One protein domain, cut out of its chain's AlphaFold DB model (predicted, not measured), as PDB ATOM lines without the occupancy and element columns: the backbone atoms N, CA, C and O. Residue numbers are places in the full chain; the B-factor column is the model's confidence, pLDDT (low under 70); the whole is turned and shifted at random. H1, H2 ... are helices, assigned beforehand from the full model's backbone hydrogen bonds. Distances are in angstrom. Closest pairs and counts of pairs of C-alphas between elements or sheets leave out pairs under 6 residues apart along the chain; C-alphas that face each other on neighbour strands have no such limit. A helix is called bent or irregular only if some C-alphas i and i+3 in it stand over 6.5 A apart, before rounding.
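Overview. This is residues 24 to 69 of the 69 residues of an uncharacterized protein of Desulfotomaculum profundi (UniProt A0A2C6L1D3). The chain makes a loose hook of four helices: short H1 lies in the bend, H2 and then the short H3 curve round it, and H4 runs out from the bend as an arm. The contacts are few, and residues 58 to 69, of which 58 to 65 belong to H4, stick out and make much of the length. The printed part has 46 residues with four named helices, in the order H1, H2, H3, H4, and no named strand; its class is all helix, with 30 residues in the helices. It is loose, with a radius of gyration of the C-alphas of 12.2 A, and its C-alphas span 38 by 16 by 11 A.

Arrangement. H1, residues 27 to 31, and H2, residues 38 to 46, are close but not clearly touching; their closest C-alphas are those of Leu 31 and Ala 44, 7.4 A apart. H3, residues 49 to 52, and H1 are also close but not clearly touching, with the C-alphas of Leu 31 and Leu 49 closest at 6.6 A. H2 and H3 are close but not clearly touching, with the C-alphas of Ala 44 and Phe 50 closest at 6.7 A. H4, residues 54 to 65, and H3 meet only through their link. H1 and H4 are near each other, with 5 pairs of C-alphas within 10 A. H2 and H4 are apart. Every pair of O i and N i+4 in H1, H2 and H4 is within hydrogen-bond range; H3, with four residues, is too short for such a pair, and its one pair of O i and N i+3 is within range.

Along the chain. H1, Cys 27 to Leu 31, begins with C-alpha 27 at (-31.737, 33.757, 37.788). H2, Ala 38 to Glu 46, is 12.2 A from first to last C-alpha and begins with C-alpha 38 at (-22.493, 41.229, 45.946). H3, Leu 49 to Ile 52, is 5.1 A from first to last C-alpha. H4, Cys 54 to Leu 65, is the longest helix, 16.4 A from first to last C-alpha, and ends with C-alpha 65 at (-35.536, 19.120, 26.372). No helix is bent or irregular.

Size, cuts and confidence. The two C-alphas farthest apart are those of Glu 39 and Ile 69, at 38.0 A. Residues 58 to 69 stand free; without them, the body of 34 residues spans 23 by 18 by 10 A, with a radius of gyration of 8.8 A. The links H2 to H3 and H3 to H4 are tight, and the link H1 to H2, with 6 residues, is short. The printed part has no cut and ends at Ile 69, the chain's last residue. The mean pLDDT of the printed part is 91.7, and no printed residue is under 70.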
ATOM      1  N   SER A  24     -39.649  32.634  35.357       93.25
ATOM      2  CA  SER A  24     -38.798  33.342  34.407       93.25
ATOM      3  C   SER A  24     -37.651  32.441  33.942       93.25
ATOM      4  O   SER A  24     -37.431  31.365  34.473       93.25
ATOM      5  N   ILE A  25     -36.870  32.915  32.974       92.50
ATOM      6  CA  ILE A  25     -35.590  32.307  32.565       92.50
ATOM      7  C   ILE A  25     -34.382  33.014  33.196       92.50
ATOM      8  O   ILE A  25     -33.237  32.650  32.941       92.50
ATOM      9  N   LEU A  26     -34.617  34.065  33.984       91.81
ATOM     10  CA  LEU A  26     -33.566  34.863  34.602       91.81
ATOM     11  C   LEU A  26     -33.350  34.432  36.050       91.81
ATOM     12  O   LEU A  26     -34.287  34.432  36.846       91.81
ATOM     13  N   CYS A  27     -32.095  34.168  36.427       89.25
ATOM     14  CA  CYS A  27     -31.737  33.757  37.788       89.25
ATOM     15  C   CYS A  27     -32.258  34.714  38.867       89.25
ATOM     16  O   CYS A  27     -32.646  34.262  39.935       89.25
ATOM     17  N   ARG A  28     -32.305  36.025  38.597       90.19
ATOM     18  CA  ARG A  28     -32.809  37.012  39.564       90.19
ATOM     19  C   ARG A  28     -34.286  36.829  39.910       90.19
ATOM     20  O   ARG A  28     -34.660  37.006  41.063       90.19
ATOM     21  N   ASP A  29     -35.091  36.436  38.929       91.31
ATOM     22  CA  ASP A  29     -36.525  36.206  39.095       91.31
ATOM     23  C   ASP A  29     -36.760  34.809  39.689       91.31
ATOM     24  O   ASP A  29     -37.592  34.637  40.572       91.31
ATOM     25  N   LEU A  30     -35.967  33.823  39.251       90.00
ATOM     26  CA  LEU A  30     -35.996  32.445  39.751       90.00
ATOM     27  C   LEU A  30     -35.601  32.335  41.229       90.00
ATOM     28  O   LEU A  30     -36.202  31.577  41.986       90.00
ATOM     29  N   LEU A  31     -34.565  33.070  41.633       88.94
ATOM     30  CA  LEU A  31     -34.020  33.049  42.992       88.94
ATOM     31  C   LEU A  31     -34.627  34.152  43.874       88.94
ATOM     32  O   LEU A  31     -34.439  34.132  45.089       88.94
ATOM     33  N   GLY A  32     -35.324  35.128  43.282       88.19
ATOM     34  CA  GLY A  32     -35.843  36.308  43.980       88.19
ATOM     35  C   GLY A  32     -34.753  37.255  44.501       88.19
ATOM     36  O   GLY A  32     -35.010  38.081  45.377       88.19
ATOM     37  N   CYS A  33     -33.519  37.121  44.012       89.31
ATOM     38  CA  CYS A  33     -32.393  37.975  44.371       89.31
ATOM     39  C   CYS A  33     -31.446  38.157  43.187       89.31
ATOM     40  O   CYS A  33     -31.145  37.212  42.459       89.31
ATOM     41  N   ASP A  34     -30.927  39.366  43.024       90.19
ATOM     42  CA  ASP A  34     -30.002  39.669  41.941       90.19
ATOM     43  C   ASP A  34     -28.572  39.211  42.275       90.19
ATOM     44  O   ASP A  34     -27.868  39.812  43.082       90.19
ATOM     45  N   ILE A  35     -28.143  38.122  41.639       89.62
ATOM     46  CA  ILE A  35     -26.812  37.527  41.818       89.62
ATOM     47  C   ILE A  35     -25.700  38.302  41.097       89.62
ATOM     48  O   ILE A  35     -24.529  37.980  41.286       89.62
ATOM     49  N   SER A  36     -26.043  39.306  40.278       89.19
ATOM     50  CA  SER A  36     -25.067  40.188  39.628       89.19
ATOM     51  C   SER A  36     -24.475  41.221  40.591       89.19
ATOM     52  O   SER A  36     -23.461  41.835  40.267       89.19
ATOM     53  N   ASN A  37     -25.060  41.389  41.781       91.25
ATOM     54  CA  ASN A  37     -24.515  42.226  42.844       91.25
ATOM     55  C   ASN A  37     -24.060  41.392  44.058       91.25
ATOM     56  O   ASN A  37     -24.531  40.279  44.309       91.25
ATOM     57  N   ALA A  38     -23.111  41.937  44.825       91.19
ATOM     58  CA  ALA A  38     -22.493  41.229  45.946       91.19
ATOM     59  C   ALA A  38     -23.497  40.874  47.059       91.19
ATOM     60  O   ALA A  38     -23.375  39.825  47.695       91.19
ATOM     61  N   GLU A  39     -24.502  41.721  47.287       91.00
ATOM     62  CA  GLU A  39     -25.492  41.523  48.347       91.00
ATOM     63  C   GLU A  39     -26.462  40.377  48.024       91.00
ATOM     64  O   GLU A  39     -26.711  39.506  48.860       91.00
ATOM     65  N   GLY A  40     -26.976  40.333  46.796       90.81
ATOM     66  CA  GLY A  40     -27.855  39.274  46.324       90.81
ATOM     67  C   GLY A  40     -27.121  37.944  46.205       90.81
ATOM     68  O   GLY A  40     -27.661  36.920  46.623       90.81
ATOM     69  N   LEU A  41     -25.852  37.950  45.778       90.94
ATOM     70  CA  LEU A  41     -25.017  36.749  45.809       90.94
ATOM     71  C   LEU A  41     -24.819  36.220  47.240       90.94
ATOM     72  O   LEU A  41     -24.915  35.012  47.469       90.94
ATOM     73  N   LYS A  42     -24.575  37.107  48.213       92.88
ATOM     74  CA  LYS A  42     -24.446  36.731  49.629       92.88
ATOM     75  C   LYS A  42     -25.749  36.129  50.162       92.88
ATOM     76  O   LYS A  42     -25.714  35.021  50.694       92.88
ATOM     77  N   LYS A  43     -26.894  36.778  49.924       91.12
ATOM     78  CA  LYS A  43     -28.226  36.261  50.299       91.12
ATOM     79  C   LYS A  43     -28.508  34.892  49.680       91.12
ATOM     80  O   LYS A  43     -28.991  33.997  50.373       91.12
ATOM     81  N   ALA A  44     -28.178  34.702  48.403       91.12
ATOM     82  CA  ALA A  44     -28.366  33.428  47.714       91.12
ATOM     83  C   ALA A  44     -27.518  32.301  48.321       91.12
ATOM     84  O   ALA A  44     -27.994  31.171  48.445       91.12
ATOM     85  N   ARG A  45     -26.280  32.604  48.737       90.06
ATOM     86  CA  ARG A  45     -25.386  31.648  49.410       90.06
ATOM     87  C   ARG A  45     -25.837  31.329  50.832       90.06
ATOM     88  O   ARG A  45     -25.916  30.155  51.175       90.06
ATOM     89  N   GLU A  46     -26.175  32.340  51.630       92.69
ATOM     90  CA  GLU A  46     -26.654  32.165  53.010       92.69
ATOM     91  C   GLU A  46     -27.922  31.310  53.061       92.69
ATOM     92  O   GLU A  46     -28.033  30.396  53.874       92.69
ATOM     93  N   LYS A  47     -28.847  31.546  52.125       89.69
ATOM     94  CA  LYS A  47     -30.083  30.766  51.988       89.69
ATOM     95  C   LYS A  47     -29.912  29.473  51.184       89.69
ATOM     96  O   LYS A  47     -30.894  28.771  50.967       89.69
ATOM     97  N   LYS A  48     -28.694  29.161  50.718       92.00
ATOM     98  CA  LYS A  48     -28.368  27.992  49.879       92.00
ATOM     99  C   LYS A  48     -29.297  27.831  48.668       92.00
ATOM    100  O   LYS A  48     -29.553  26.713  48.223       92.00
ATOM    101  N   LEU A  49     -29.777  28.941  48.103       90.44
ATOM    102  CA  LEU A  49     -30.749  28.931  47.003       90.44
ATOM    103  C   LEU A  49     -30.200  28.182  45.788       90.44
ATOM    104  O   LEU A  49     -30.930  27.442  45.144       90.44
ATOM    105  N   PHE A  50     -28.896  28.291  45.531       89.62
ATOM    106  CA  PHE A  50     -28.244  27.556  44.449       89.62
ATOM    107  C   PHE A  50     -28.287  26.037  44.628       89.62
ATOM    108  O   PHE A  50     -28.342  25.318  43.646       89.62
ATOM    109  N   SER A  51     -28.258  25.531  45.859       90.25
ATOM    110  CA  SER A  51     -28.282  24.087  46.119       90.25
ATOM    111  C   SER A  51     -29.699  23.536  46.235       90.25
ATOM    112  O   SER A  51     -29.895  22.344  46.052       90.25
ATOM    113  N   ILE A  52     -30.675  24.387  46.554       90.31
ATOM    114  CA  ILE A  52     -32.072  23.981  46.751       90.31
ATOM    115  C   ILE A  52     -32.877  24.160  45.458       90.31
ATOM    116  O   ILE A  52     -33.657  23.285  45.095       90.31
ATOM    117  N   LEU A  53     -32.687  25.280  44.755       91.25
ATOM    118  CA  LEU A  53     -33.492  25.654  43.591       91.25
ATOM    119  C   LEU A  53     -32.821  25.299  42.262       91.25
ATOM    120  O   LEU A  53     -33.492  24.775  41.377       91.25
ATOM    121  N   CYS A  54     -31.508  25.526  42.099       91.25
ATOM    122  CA  CYS A  54     -30.872  25.255  40.802       91.25
ATOM    123  C   CYS A  54     -30.948  23.790  40.354       91.25
ATOM    124  O   CYS A  54     -31.167  23.593  39.163       91.25
ATOM    125  N   PRO A  55     -30.829  22.764  41.225       94.38
ATOM    126  CA  PRO A  55     -31.004  21.382  40.786       94.38
ATOM    127  C   PRO A  55     -32.390  21.134  40.191       94.38
ATOM    128  O   PRO A  55     -32.486  20.480  39.159       94.38
ATOM    129  N   LYS A  56     -33.437  21.729  40.778       93.12
ATOM    130  CA  LYS A  56     -34.797  21.662  40.236       93.12
ATOM    131  C   LYS A  56     -34.870  22.314  38.854       93.12
ATOM    132  O   LYS A  56     -35.342  21.688  37.920       93.12
ATOM    133  N   PHE A  57     -34.321  23.517  38.690       94.12
ATOM    134  CA  PHE A  57     -34.325  24.197  37.388       94.12
ATOM    135  C   PHE A  57     -33.551  23.428  36.306       94.12
ATOM    136  O   PHE A  57     -33.950  23.420  35.141       94.12
ATOM    137  N   VAL A  58     -32.443  22.779  36.675       94.69
ATOM    138  CA  VAL A  58     -31.667  21.925  35.763       94.69
ATOM    139  C   VAL A  58     -32.452  20.663  35.402       94.69
ATOM    140  O   VAL A  58     -32.473  20.288  34.233       94.69
ATOM    141  N   GLN A  59     -33.130  20.043  36.370       95.19
ATOM    142  CA  GLN A  59     -34.013  18.905  36.121       95.19
ATOM    143  C   GLN A  59     -35.160  19.286  35.178       95.19
ATOM    144  O   GLN A  59     -35.315  18.649  34.141       95.19
ATOM    145  N   ASP A  60     -35.876  20.376  35.465       94.81
ATOM    146  CA  ASP A  60     -36.964  20.867  34.614       94.81
ATOM    147  C   ASP A  60     -36.456  21.151  33.190       94.81
ATOM    148  O   ASP A  60     -37.126  20.857  32.202       94.81
ATOM    149  N   THR A  61     -35.240  21.698  33.065       95.00
ATOM    150  CA  THR A  61     -34.589  21.920  31.766       95.00
ATOM    151  C   THR A  61     -34.413  20.606  31.009       95.00
ATOM    152  O   THR A  61     -34.799  20.534  29.843       95.00
ATOM    153  N   ALA A  62     -33.863  19.573  31.653       95.94
ATOM    154  CA  ALA A  62     -33.682  18.261  31.037       95.94
ATOM    155  C   ALA A  62     -35.026  17.651  30.607       95.94
ATOM    156  O   ALA A  62     -35.171  17.270  29.449       95.94
ATOM    157  N   GLU A  63     -36.037  17.669  31.479       95.38
ATOM    158  CA  GLU A  63     -37.365  17.114  31.188       95.38
ATOM    159  C   GLU A  63     -38.091  17.844  30.049       95.38
ATOM    160  O   GLU A  63     -38.860  17.237  29.299       95.38
ATOM    161  N   ILE A  64     -37.894  19.161  29.905       95.00
ATOM    162  CA  ILE A  64     -38.439  19.909  28.766       95.00
ATOM    163  C   ILE A  64     -37.702  19.516  27.486       95.00
ATOM    164  O   ILE A  64     -38.360  19.303  26.467       95.00
ATOM    165  N   LEU A  65     -36.367  19.438  27.533       94.38
ATOM    166  CA  LEU A  65     -35.536  19.120  26.372       94.38
ATOM    167  C   LEU A  65     -35.821  17.714  25.841       94.38
ATOM    168  O   LEU A  65     -36.005  17.574  24.637       94.38
ATOM    169  N   GLU A  66     -35.981  16.717  26.714       94.94
ATOM    170  CA  GLU A  66     -36.375  15.348  26.333       94.94
ATOM    171  C   GLU A  66     -37.735  15.273  25.621       94.94
ATOM    172  O   GLU A  66     -38.029  14.301  24.931       94.94
ATOM    173  N   LYS A  67     -38.595  16.288  25.774       92.12
ATOM    174  CA  LYS A  67     -39.914  16.342  25.125       92.12
ATOM    175  C   LYS A  67     -39.920  17.099  23.798       92.12
ATOM    176  O   LYS A  67     -40.958  17.095  23.137       92.12
ATOM    177  N   ILE A  68     -38.855  17.828  23.459       90.62
ATOM    178  CA  ILE A  68     -38.812  18.701  22.268       90.62
ATOM    179  C   ILE A  68     -37.638  18.406  21.325       90.62
ATOM    180  O   ILE A  68     -37.663  18.883  20.189       90.62
ATOM    181  N   ILE A  69     -36.625  17.662  21.780       87.81
ATOM    182  CA  ILE A  69     -35.478  17.184  20.991       87.81
ATOM    183  C   ILE A  69     -35.650  15.692  20.733       87.81
ATOM    184  O   ILE A  69     -35.506  15.306  19.551       87.81
TER     185      ILE A  69